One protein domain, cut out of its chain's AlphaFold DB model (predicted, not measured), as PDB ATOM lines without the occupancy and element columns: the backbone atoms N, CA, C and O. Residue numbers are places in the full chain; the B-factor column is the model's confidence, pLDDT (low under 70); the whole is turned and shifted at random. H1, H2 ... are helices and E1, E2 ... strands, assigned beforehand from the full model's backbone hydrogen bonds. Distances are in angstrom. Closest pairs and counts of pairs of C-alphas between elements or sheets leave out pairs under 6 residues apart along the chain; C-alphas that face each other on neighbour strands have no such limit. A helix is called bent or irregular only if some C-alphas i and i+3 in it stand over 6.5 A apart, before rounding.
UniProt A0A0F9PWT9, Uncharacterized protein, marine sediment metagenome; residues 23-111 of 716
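AT A GLANCE: This is residues 23 to 111 of the 716 residues of an uncharacterized protein of marine sediment metagenome (UniProt A0A0F9PWT9). What would one see first in this model? It is a small closed barrel of five strands, E1 to E5, of which E1, E2, E4 and E5 bend, with the short helix H1 packed on its outside near one end of the longest axis and the turn of the E1 and E2 hairpin at the other end. What makes it up? The 89 printed residues hold five named strands and one named helix, in the order E1 E2 E3 H1 E4 E5, and the class is mostly strand. Round the mixed barrel run E1 E2 E3 E5 E4 and back to E1, with E3 and E5 the parallel pair and the other neighbours antiparallel. How large is it? It is compact, with a radius of gyration of the C-alphas of 12.6 A and spans of 35 by 24 by 22 A.

HOW THE PARTS SIT: How does the ring start? E1, residues 35 to 46, and E2, residues 49 to 67, form an antiparallel hairpin at 144 degrees, with N 42 and O 54 at 2.9 A. E2 bends by 133 degrees at residue 57, and beyond it residues 62 to 67 pair with E3, residues 70 to 75, in a second hairpin, with N 65 and O 72 at 3.0 A; E1, E2 and E3 are a meander, each strand the antiparallel neighbour of the one before. How does it close? E3 is parallel to E5, residues 102 to 110, with N 103 and O 71 at 2.8 A. E5 forms an antiparallel hairpin with E4, residues 84 to 93, at 163 degrees, with N 92 and O 102 at 2.8 A, and E4 is antiparallel to E1, with N 43 and O 91 at 2.9 A. Where is the helix? H1, residues 76 to 81, is on the barrel, outside it, at a height over the sheet of 6.0 A; its closest C-alpha pair with E2 is Cys 62 and Ala 76, 4.8 A. H1 is only just irregular, with C-alphas 77 and 80 7.0 A apart; 0 of its 2 O i to N i+4 pairs and 2 of its 3 O i to N i+3 pairs are within hydrogen-bond range.

IN THESE COORDINATES: Where does the first strand run? E1 begins at C-alpha 35 (48.658, 22.453, 23.463) and measures 29.4 A. How long are the others? E2 measures 22.6 A, E3 16.5 A, H1 9.7 A, E4 22.0 A and E5 21.0 A, and E5 ends at C-alpha 110 (29.213, 10.135, 23.107).

THE WHOLE: How far does it reach? The two C-alphas farthest apart, those of Gly 47 and Ser 80, are 37.9 A apart. Are there cuts or long links? The printed part has no cut, and no link is long; E4 to E5 is a short link of 8 residues. Where is confidence low? The mean pLDDT of the printed part is 85.8, with residues 30 to 32 and 110 to 111 under 70.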
ATOM      1  N   LEU A  23      36.173   9.113  29.416       82.19
ATOM      2  CA  LEU A  23      36.952  10.293  29.754       82.19
ATOM      3  C   LEU A  23      35.995  11.460  30.045       82.19
ATOM      4  O   LEU A  23      34.945  11.585  29.419       82.19
ATOM      5  N   ASN A  24      36.341  12.295  31.024       79.88
ATOM      6  CA  ASN A  24      35.539  13.431  31.496       79.88
ATOM      7  C   ASN A  24      36.471  14.587  31.915       79.88
ATOM      8  O   ASN A  24      37.690  14.406  31.935       79.88
ATOM      9  N   ALA A  25      35.899  15.742  32.266       73.50
ATOM     10  CA  ALA A  25      36.662  16.945  32.609       73.50
ATOM     11  C   ALA A  25      37.609  16.773  33.814       73.50
ATOM     12  O   ALA A  25      38.658  17.403  33.857       73.50
ATOM     13  N   GLU A  26      37.301  15.882  34.761       74.12
ATOM     14  CA  GLU A  26      38.157  15.633  35.933       74.12
ATOM     15  C   GLU A  26      39.473  14.929  35.572       74.12
ATOM     16  O   GLU A  26      40.441  15.007  36.323       74.12
ATOM     17  N   HIS A  27      39.525  14.243  34.426       82.62
ATOM     18  CA  HIS A  27      40.742  13.587  33.946       82.62
ATOM     19  C   HIS A  27      41.696  14.562  33.244       82.62
ATOM     20  O   HIS A  27      42.791  14.159  32.862       82.62
ATOM     21  N   ILE A  28      41.299  15.818  33.027       81.06
ATOM     22  CA  ILE A  28      42.117  16.809  32.329       81.06
ATOM     23  C   ILE A  28      43.356  17.157  33.165       81.06
ATOM     24  O   ILE A  28      43.271  17.543  34.330       81.06
ATOM     25  N   MET A  29      44.533  17.054  32.550       80.62
ATOM     26  CA  MET A  29      45.808  17.375  33.185       80.62
ATOM     27  C   MET A  29      46.113  18.882  33.111       80.62
ATOM     28  O   MET A  29      45.614  19.597  32.242       80.62
ATOM     29  N   LYS A  30      47.015  19.361  33.984       64.50
ATOM     30  CA  LYS A  30      47.655  20.694  33.893       64.50
ATOM     31  C   LYS A  30      46.659  21.860  33.706       64.50
ATOM     32  O   LYS A  30      46.888  22.734  32.871       64.50
ATOM     33  N   ASN A  31      45.562  21.861  34.466       61.09
ATOM     34  CA  ASN A  31      44.513  22.894  34.452       61.09
ATOM     35  C   ASN A  31      43.802  23.093  33.094       61.09
ATOM     36  O   ASN A  31      43.262  24.166  32.845       61.09
ATOM     37  N   GLY A  32      43.814  22.099  32.196       62.47
ATOM     38  CA  GLY A  32      43.135  22.206  30.895       62.47
ATOM     39  C   GLY A  32      43.857  23.071  29.875       62.47
ATOM     40  O   GLY A  32      43.237  23.671  29.000       62.47
ATOM     41  N   ASN A  33      45.184  23.143  29.965       70.81
ATOM     42  CA  ASN A  33      45.974  23.816  28.949       70.81
ATOM     43  C   ASN A  33      45.955  23.052  27.623       70.81
ATOM     44  O   ASN A  33      46.607  22.017  27.493       70.81
ATOM     45  N   GLU A  34      45.239  23.610  26.648       77.50
ATOM     46  CA  GLU A  34      45.364  23.248  25.239       77.50
ATOM     47  C   GLU A  34      46.804  23.455  24.760       77.50
ATOM     48  O   GLU A  34      47.425  24.487  25.027       77.50
ATOM     49  N   GLN A  35      47.333  22.454  24.067       83.56
ATOM     50  CA  GLN A  35      48.658  22.453  23.463       83.56
ATOM     51  C   GLN A  35      48.489  22.250  21.967       83.56
ATOM     52  O   GLN A  35      47.794  21.327  21.553       83.56
ATOM     53  N   PHE A  36      49.107  23.107  21.162       86.38
ATOM     54  CA  PHE A  36      49.166  22.870  19.726       86.38
ATOM     55  C   PHE A  36      50.117  21.702  19.456       86.38
ATOM     56  O   PHE A  36      51.252  21.707  19.940       86.38
ATOM     57  N   ILE A  37      49.634  20.692  18.739       88.06
ATOM     58  CA  ILE A  37      50.398  19.500  18.379       88.06
ATOM     59  C   ILE A  37      50.414  19.412  16.855       88.06
ATOM     60  O   ILE A  37      49.384  19.157  16.236       88.06
ATOM     61  N   GLU A  38      51.591  19.627  16.263       88.50
ATOM     62  CA  GLU A  38      51.806  19.510  14.814       88.50
ATOM     63  C   GLU A  38      51.710  18.054  14.363       88.50
ATOM     64  O   GLU A  38      51.003  17.734  13.411       88.50
ATOM     65  N   ALA A  39      52.371  17.152  15.087       91.31
ATOM     66  CA  ALA A  39      52.374  15.732  14.785       91.31
ATOM     67  C   ALA A  39      52.586  14.880  16.041       91.31
ATOM     68  O   ALA A  39      53.109  15.349  17.056       91.31
ATOM     69  N   VAL A  40      52.189  13.613  15.957       93.81
ATOM     70  CA  VAL A  40      52.466  12.577  16.958       93.81
ATOM     71  C   VAL A  40      53.105  11.365  16.288       93.81
ATOM     72  O   VAL A  40      52.828  11.052  15.134       93.81
ATOM     73  N   PHE A  41      53.942  10.642  17.023       94.56
ATOM     74  CA  PHE A  41      54.637   9.462  16.513       94.56
ATOM     75  C   PHE A  41      53.885   8.215  16.960       94.56
ATOM     76  O   PHE A  41      53.987   7.841  18.127       94.56
ATOM     77  N   LYS A  42      53.097   7.598  16.076       94.25
ATOM     78  CA  LYS A  42      52.369   6.363  16.395       94.25
ATOM     79  C   LYS A  42      53.360   5.241  16.657       94.25
ATOM     80  O   LYS A  42      54.378   5.130  15.974       94.25
ATOM     81  N   ILE A  43      53.067   4.429  17.662       93.88
ATOM     82  CA  ILE A  43      53.952   3.358  18.105       93.88
ATOM     83  C   ILE A  43      53.248   2.011  18.102       93.88
ATOM     84  O   ILE A  43      52.056   1.904  18.393       93.88
ATOM     85  N   LYS A  44      54.044   0.971  17.877       91.81
ATOM     86  CA  LYS A  44      53.647  -0.425  18.022       91.81
ATOM     87  C   LYS A  44      54.544  -1.109  19.044       91.81
ATOM     88  O   LYS A  44      55.708  -0.746  19.226       91.81
ATOM     89  N   LYS A  45      53.984  -2.085  19.756       89.00
ATOM     90  CA  LYS A  45      54.735  -2.891  20.718       89.00
ATOM     91  C   LYS A  45      55.377  -4.082  20.010       89.00
ATOM     92  O   LYS A  45      54.668  -4.909  19.445       89.00
ATOM     93  N   GLU A  46      56.696  -4.193  20.116       88.00
ATOM     94  CA  GLU A  46      57.491  -5.313  19.607       88.00
ATOM     95  C   GLU A  46      58.305  -5.911  20.764       88.00
ATOM     96  O   GLU A  46      59.253  -5.313  21.283       88.00
ATOM     97  N   GLY A  47      57.876  -7.078  21.254       84.81
ATOM     98  CA  GLY A  47      58.435  -7.697  22.460       84.81
ATOM     99  C   GLY A  47      58.284  -6.808  23.704       84.81
ATOM    100  O   GLY A  47      57.171  -6.476  24.125       84.81
ATOM    101  N   HIS A  48      59.413  -6.421  24.307       79.94
ATOM    102  CA  HIS A  48      59.468  -5.533  25.480       79.94
ATOM    103  C   HIS A  48      59.689  -4.050  25.133       79.94
ATOM    104  O   HIS A  48      59.797  -3.230  26.045       79.94
ATOM    105  N   LYS A  49      59.770  -3.689  23.845       82.62
ATOM    106  CA  LYS A  49      60.048  -2.319  23.390       82.62
ATOM    107  C   LYS A  49      58.884  -1.757  22.568       82.62
ATOM    108  O   LYS A  49      58.063  -2.495  22.031       82.62
ATOM    109  N   TYR A  50      58.821  -0.430  22.504       86.12
ATOM    110  CA  TYR A  50      57.918   0.303  21.622       86.12
ATOM    111  C   TYR A  50      58.738   0.921  20.494       86.12
ATOM    112  O   TYR A  50      59.760   1.556  20.764       86.12
ATOM    113  N   VAL A  51      58.297   0.720  19.257       88.50
ATOM    114  CA  VAL A  51      58.954   1.229  18.048       88.50
ATOM    115  C   VAL A  51      58.004   2.203  17.355       88.50
ATOM    116  O   VAL A  51      56.790   1.996  17.367       88.50
ATOM    117  N   VAL A  52      58.551   3.290  16.804       89.31
ATOM    118  CA  VAL A  52      57.783   4.276  16.030       89.31
ATOM    119  C   VAL A  52      57.438   3.673  14.671       89.31
ATOM    120  O   VAL A  52      58.339   3.304  13.925       89.31
ATOM    121  N   GLU A  53      56.145   3.584  14.376       89.94
ATOM    122  CA  GLU A  53      55.602   3.014  13.140       89.94
ATOM    123  C   GLU A  53      55.430   4.099  12.074       89.94
ATOM    124  O   GLU A  53      55.929   3.974  10.960       89.94
ATOM    125  N   GLU A  54      54.783   5.207  12.439       91.25
ATOM    126  CA  GLU A  54      54.493   6.307  11.521       91.25
ATOM    127  C   GLU A  54      54.490   7.665  12.233       91.25
ATOM    128  O   GLU A  54      54.276   7.771  13.447       91.25
ATOM    129  N   ASN A  55      54.737   8.723  11.460       92.00
ATOM    130  CA  ASN A  55      54.561  10.103  11.897       92.00
ATOM    131  C   ASN A  55      53.186  10.598  11.432       92.00
ATOM    132  O   ASN A  55      52.967  10.762  10.234       92.00
ATOM    133  N   VAL A  56      52.274  10.830  12.372       90.38
ATOM    134  CA  VAL A  56      50.895  11.236  12.093       90.38
ATOM    135  C   VAL A  56      50.780  12.746  12.261       90.38
ATOM    136  O   VAL A  56      50.925  13.259  13.371       90.38
ATOM    137  N   GLY A  57      50.501  13.460  11.169       88.56
ATOM    138  CA  GLY A  57      50.193  14.891  11.208       88.56
ATOM    139  C   GLY A  57      48.860  15.143  11.915       88.56
ATOM    140  O   GLY A  57      47.840  14.573  11.541       88.56
ATOM    141  N   VAL A  58      48.873  15.986  12.945       86.88
ATOM    142  CA  VAL A  58      47.714  16.311  13.790       86.88
ATOM    143  C   VAL A  58      47.247  17.745  13.549       86.88
ATOM    144  O   VAL A  58      46.055  17.968  13.361       86.88
ATOM    145  N   ASN A  59      48.175  18.705  13.539       87.62
ATOM    146  CA  ASN A  59      47.949  20.132  13.270       87.62
ATOM    147  C   ASN A  59      46.715  20.739  13.957       87.62
ATOM    148  O   ASN A  59      45.960  21.505  13.358       87.62
ATOM    149  N   THR A  60      46.495  20.414  15.231       86.88
ATOM    150  CA  THR A  60      45.378  20.972  15.999       86.88
ATOM    151  C   THR A  60      45.750  21.191  17.459       86.88
ATOM    152  O   THR A  60      46.770  20.706  17.958       86.88
ATOM    153  N   LYS A  61      44.919  21.960  18.164       88.06
ATOM    154  CA  LYS A  61      45.012  22.081  19.618       88.06
ATOM    155  C   LYS A  61      44.522  20.781  20.245       88.06
ATOM    156  O   LYS A  61      43.506  20.226  19.834       88.06
ATOM    157  N   CYS A  62      45.216  20.305  21.266       89.50
ATOM    158  CA  CYS A  62      44.854  19.108  22.009       89.50
ATOM    159  C   CYS A  62      44.924  19.352  23.517       89.50
ATOM    160  O   CYS A  62      45.737  20.135  24.005       89.50
ATOM    161  N   ILE A  63      44.107  18.623  24.266       89.69
ATOM    162  CA  ILE A  63      44.145  18.557  25.724       89.69
ATOM    163  C   ILE A  63      44.678  17.191  26.144       89.69
ATOM    164  O   ILE A  63      44.323  16.160  25.573       89.69
ATOM    165  N   LEU A  64      45.529  17.186  27.169       90.75
ATOM    166  CA  LEU A  64      46.028  15.960  27.780       90.75
ATOM    167  C   LEU A  64      45.098  15.518  28.906       90.75
ATOM    168  O   LEU A  64      44.735  16.325  29.767       90.75
ATOM    169  N   LEU A  65      44.750  14.234  28.928       91.38
ATOM    170  CA  LEU A  65      43.970  13.630  30.005       91.38
ATOM    171  C   LEU A  65      44.727  12.455  30.618       91.38
ATOM    172  O   LEU A  65      45.442  11.747  29.917       91.38
ATOM    173  N   GLU A  66      44.537  12.202  31.908       89.94
ATOM    174  CA  GLU A  66      45.055  11.014  32.579       89.94
ATOM    175  C   GLU A  66      43.942  10.292  33.334       89.94
ATOM    176  O   GLU A  66      43.216  10.867  34.147       89.94
ATOM    177  N   ARG A  67      43.813   8.992  33.072       84.56
ATOM    178  CA  ARG A  67      42.836   8.138  33.734       84.56
ATOM    179  C   ARG A  67      43.441   6.786  34.057       84.56
ATOM    180  O   ARG A  67      43.821   6.041  33.162       84.56
ATOM    181  N   ARG A  68      43.468   6.443  35.350       82.94
ATOM    182  CA  ARG A  68      43.993   5.158  35.856       82.94
ATOM    183  C   ARG A  68      45.402   4.841  35.321       82.94
ATOM    184  O   ARG A  68      45.675   3.708  34.947       82.94
ATOM    185  N   GLY A  69      46.265   5.858  35.263       83.62
ATOM    186  CA  GLY A  69      47.640   5.737  34.771       83.62
ATOM    187  C   GLY A  69      47.788   5.690  33.246       83.62
ATOM    188  O   GLY A  69      48.910   5.613  32.760       83.62
ATOM    189  N   VAL A  70      46.693   5.761  32.483       89.50
ATOM    190  CA  VAL A  70      46.727   5.889  31.018       89.50
ATOM    191  C   VAL A  70      46.608   7.362  30.646       89.50
ATOM    192  O   VAL A  70      45.687   8.041  31.106       89.50
ATOM    193  N   ARG A  71      47.527   7.852  29.809       94.12
ATOM    194  CA  ARG A  71      47.524   9.227  29.302       94.12
ATOM    195  C   ARG A  71      46.916   9.279  27.911       94.12
ATOM    196  O   ARG A  71      47.235   8.452  27.064       94.12
ATOM    197  N   TYR A  72      46.069  10.265  27.674       95.06
ATOM    198  CA  TYR A  72      45.344  10.468  26.431       95.06
ATOM    199  C   TYR A  72      45.655  11.844  25.857       95.06
ATOM    200  O   TYR A  72      45.890  12.795  26.605       95.06
ATOM    201  N   ILE A  73      45.601  11.943  24.533       94.19
ATOM    202  CA  ILE A  73      45.613  13.201  23.791       94.19
ATOM    203  C   ILE A  73      44.242  13.328  23.130       94.19
ATOM    204  O   ILE A  73      43.869  12.491  22.309       94.19
ATOM    205  N   LEU A  74      43.483  14.351  23.522       93.00
ATOM    206  CA  LEU A  74      42.159  14.651  22.987       93.00
ATOM    207  C   LEU A  74      42.226  15.919  22.132       93.00
ATOM    208  O   LEU A  74      42.525  16.980  22.682       93.00
ATOM    209  N   PRO A  75      41.916  15.859  20.830       91.88
ATOM    210  CA  PRO A  75      41.726  17.059  20.018       91.88
ATOM    211  C   PRO A  75      40.715  18.036  20.642       91.88
ATOM    212  O   PRO A  75      39.651  17.624  21.107       91.88
ATOM    213  N   ALA A  76      41.030  19.334  20.650       84.25
ATOM    214  CA  ALA A  76      40.266  20.381  21.338       84.25
ATOM    215  C   ALA A  76      38.808  20.460  20.856       84.25
ATOM    216  O   ALA A  76      37.894  20.658  21.653       84.25
ATOM    217  N   GLN A  77      38.576  20.178  19.571       83.56
ATOM    218  CA  GLN A  77      37.242  20.096  18.963       83.56
ATOM    219  C   GLN A  77      36.304  19.083  19.643       83.56
ATOM    220  O   GLN A  77      35.086  19.216  19.568       83.56
ATOM    221  N   PHE A  78      36.848  18.082  20.339       84.38
ATOM    222  CA  PHE A  78      36.069  17.064  21.042       84.38
ATOM    223  C   PHE A  78      35.876  17.363  22.535       84.38
ATOM    224  O   PHE A  78      35.181  16.621  23.229       84.38
ATOM    225  N   VAL A  79      36.451  18.448  23.058       79.38
ATOM    226  CA  VAL A  79      36.392  18.785  24.491       79.38
ATOM    227  C   VAL A  79      34.963  19.105  24.931       79.38
ATOM    228  O   VAL A  79      34.520  18.614  25.967       79.38
ATOM    229  N   SER A  80      34.201  19.831  24.109       71.38
ATOM    230  CA  SER A  80      32.778  20.129  24.349       71.38
ATOM    231  C   SER A  80      31.878  18.882  24.332       71.38
ATOM    232  O   SER A  80      30.742  18.910  24.813       71.38
ATOM    233  N   SER A  81      32.384  17.764  23.802       75.56
ATOM    234  CA  SER A  81      31.670  16.487  23.750       75.56
ATOM    235  C   SER A  81      31.833  15.646  25.016       75.56
ATOM    236  O   SER A  81      31.142  14.635  25.150       75.56
ATOM    237  N   LEU A  82      32.698  16.041  25.960       76.88
ATOM    238  CA  LEU A  82      32.861  15.327  27.228       76.88
ATOM    239  C   LEU A  82      31.516  15.215  27.992       76.88
ATOM    240  O   LEU A  82      30.708  16.148  27.961       76.88
ATOM    241  N   PRO A  83      31.255  14.084  28.687       78.12
ATOM    242  CA  PRO A  83      32.066  12.860  28.739       78.12
ATOM    243  C   PRO A  83      31.948  11.972  27.479       78.12
ATOM    244  O   PRO A  83      30.863  11.802  26.922       78.12
ATOM    245  N   ILE A  84      33.062  11.338  27.085       82.94
ATOM    246  CA  ILE A  84      33.184  10.501  25.872       82.94
ATOM    247  C   ILE A  84      33.777   9.121  26.172       82.94
ATOM    248  O   ILE A  84      34.612   8.973  27.064       82.94
ATOM    249  N   ASN A  85      33.403   8.118  25.386       85.81
ATOM    250  CA  ASN A  85      34.147   6.875  25.211       85.81
ATOM    251  C   ASN A  85      35.153   7.051  24.068       85.81
ATOM    252  O   ASN A  85      34.919   7.812  23.132       85.81
ATOM    253  N   VAL A  86      36.261   6.320  24.124       86.81
ATOM    254  CA  VAL A  86      37.218   6.260  23.013       86.81
ATOM    255  C   VAL A  86      36.737   5.173  22.056       86.81
ATOM    256  O   VAL A  86      36.723   4.006  22.445       86.81
ATOM    257  N   LYS A  87      36.275   5.554  20.857       87.81
ATOM    258  CA  LYS A  87      35.843   4.608  19.817       87.81
ATOM    259  C   LYS A  87      37.046   4.148  19.000       87.81
ATOM    260  O   LYS A  87      37.243   2.949  18.843       87.81
ATOM    261  N   GLU A  88      37.882   5.096  18.586       91.94
ATOM    262  CA  GLU A  88      39.127   4.832  17.875       91.94
ATOM    263  C   GLU A  88      40.284   5.638  18.474       91.94
ATOM    264  O   GLU A  88      40.154   6.820  18.812       91.94
ATOM    265  N   SER A  89      41.428   4.979  18.630       94.56
ATOM    266  CA  SER A  89      42.658   5.593  19.119       94.56
ATOM    267  C   SER A  89      43.872   4.752  18.773       94.56
ATOM    268  O   SER A  89      43.749   3.536  18.626       94.56
ATOM    269  N   PHE A  90      45.046   5.369  18.794       94.62
ATOM    270  CA  PHE A  90      46.322   4.669  18.698       94.62
ATOM    271  C   PHE A  90      47.292   5.143  19.781       94.62
ATOM    272  O   PHE A  90      47.191   6.266  20.282       94.62
ATOM    273  N   ASP A  91      48.224   4.272  20.162       95.81
ATOM    274  CA  ASP A  91      49.286   4.633  21.096       95.81
ATOM    275  C   ASP A  91      50.370   5.424  20.341       95.81
ATOM    276  O   ASP A  91      50.695   5.124  19.190       95.81
ATOM    277  N   CYS A  92      50.923   6.461  20.967       94.94
ATOM    278  CA  CYS A  92      51.904   7.349  20.358       94.94
ATOM    279  C   CYS A  92      52.848   8.010  21.373       94.94
ATOM    280  O   CYS A  92      52.625   7.999  22.589       94.94
ATOM    281  N   PHE A  93      53.898   8.630  20.843       94.31
ATOM    282  CA  PHE A  93      54.774   9.563  21.539       94.31
ATOM    283  C   PHE A  93      54.559  10.995  21.034       94.31
ATOM    284  O   PHE A  93      54.262  11.203  19.856       94.31
ATOM    285  N   LEU A  94      54.759  11.995  21.903       89.31
ATOM    286  CA  LEU A  94      54.761  13.406  21.487       89.31
ATOM    287  C   LEU A  94      56.068  13.769  20.769       89.31
ATOM    288  O   LEU A  94      56.081  14.624  19.889       89.31
ATOM    289  N   ARG A  95      57.177  13.112  21.127       86.75
ATOM    290  CA  ARG A  95      58.489  13.238  20.476       86.75
ATOM    291  C   ARG A  95      59.105  11.861  20.261       86.75
ATOM    292  O   ARG A  95      58.938  10.983  21.098       86.75
ATOM    293  N   LYS A  96      59.911  11.683  19.208       80.94
ATOM    294  CA  LYS A  96      60.612  10.409  18.930       80.94
ATOM    295  C   LYS A  96      61.450   9.886  20.108       80.94
ATOM    296  O   LYS A  96      61.606   8.682  20.254       80.94
ATOM    297  N   SER A  97      61.996  10.785  20.929       81.81
ATOM    298  CA  SER A  97      62.817  10.456  22.101       81.81
ATOM    299  C   SER A  97      62.013  10.217  23.384       81.81
ATOM    300  O   SER A  97      62.606   9.922  24.424       81.81
ATOM    301  N   ASP A  98      60.692  10.416  23.360       85.06
ATOM    302  CA  ASP A  98      59.875  10.272  24.559       85.06
ATOM    303  C   ASP A  98      59.784   8.812  24.996       85.06
ATOM    304  O   ASP A  98      59.773   7.876  24.203       85.06
ATOM    305  N   ARG A  99      59.670   8.629  26.312       81.62
ATOM    306  CA  ARG A  99      59.381   7.329  26.937       81.62
ATOM    307  C   ARG A  99      57.959   7.245  27.483       81.62
ATOM    308  O   ARG A  99      57.544   6.206  27.986       81.62
ATOM    309  N   THR A 100      57.229   8.359  27.439       89.06
ATOM    310  CA  THR A 100      55.846   8.427  27.911       89.06
ATOM    311  C   THR A 100      54.917   8.066  26.770       89.06
ATOM    312  O   THR A 100      54.861   8.792  25.783       89.06
ATOM    313  N   ILE A 101      54.150   6.996  26.949       92.12
ATOM    314  CA  ILE A 101      53.118   6.584  26.002       92.12
ATOM    315  C   ILE A 101      51.863   7.420  26.238       92.12
ATOM    316  O   ILE A 101      51.375   7.526  27.367       92.12
ATOM    317  N   TYR A 102      51.339   7.980  25.158       94.19
ATOM    318  CA  TYR A 102      50.028   8.599  25.103       94.19
ATOM    319  C   TYR A 102      49.118   7.790  24.191       94.19
ATOM    320  O   TYR A 102      49.579   7.072  23.312       94.19
ATOM    321  N   ARG A 103      47.813   7.938  24.381       95.56
ATOM    322  CA  ARG A 103      46.793   7.417  23.481       95.56
ATOM    323  C   ARG A 103      46.122   8.571  22.759       95.56
ATOM    324  O   ARG A 103      45.369   9.326  23.376       95.56
ATOM    325  N   PHE A 104      46.412   8.724  21.476       94.56
ATOM    326  CA  PHE A 104      45.791   9.749  20.650       94.56
ATOM    327  C   PHE A 104      44.376   9.320  20.271       94.56
ATOM    328  O   PHE A 104      44.180   8.237  19.721       94.56
ATOM    329  N   ILE A 105      43.387  10.145  20.608       94.25
ATOM    330  CA  ILE A 105      41.977   9.868  20.329       94.25
ATOM    331  C   ILE A 105      41.664  10.372  18.927       94.25
ATOM    332  O   ILE A 105      41.675  11.578  18.686       94.25
ATOM    333  N   VAL A 106      41.368   9.433  18.031       91.56
ATOM    334  CA  VAL A 106      40.976   9.721  16.647       91.56
ATOM    335  C   VAL A 106      39.482   9.995  16.598       91.56
ATOM    336  O   VAL A 106      39.054  11.064  16.172       91.56
ATOM    337  N   GLU A 107      38.692   9.061  17.128       88.50
ATOM    338  CA  GLU A 107      37.238   9.152  17.116       88.50
ATOM    339  C   GLU A 107      36.682   8.922  18.530       88.50
ATOM    340  O   GLU A 107      36.842   7.837  19.112       88.50
ATOM    341  N   PRO A 108      36.014   9.921  19.127       87.19
ATOM    342  CA  PRO A 108      35.256   9.712  20.344       87.19
ATOM    343  C   PRO A 108      33.835   9.217  20.042       87.19
ATOM    344  O   PRO A 108      33.252   9.514  19.005       87.19
ATOM    345  N   SER A 109      33.227   8.516  20.996       81.19
ATOM    346  CA  SER A 109      31.786   8.240  21.005       81.19
ATOM    347  C   SER A 109      31.129   8.888  22.221       81.19
ATOM    348  O   SER A 109      31.656   8.853  23.334       81.19
ATOM    349  N   SER A 110      29.966   9.506  22.020       67.31
ATOM    350  CA  SER A 110      29.213  10.135  23.107       67.31
ATOM    351  C   SER A 110      28.605   9.078  24.025       67.31
ATOM    352  O   SER A 110      27.996   8.118  23.559       67.31
ATOM    353  N   VAL A 111      28.731   9.269  25.340       66.88
ATOM    354  CA  VAL A 111      28.092   8.403  26.359       66.88
ATOM    355  C   VAL A 111      26.862   9.068  26.962       66.88
ATOM    356  O   VAL A 111      26.325   8.645  27.984       66.88
TER     357      VAL A 111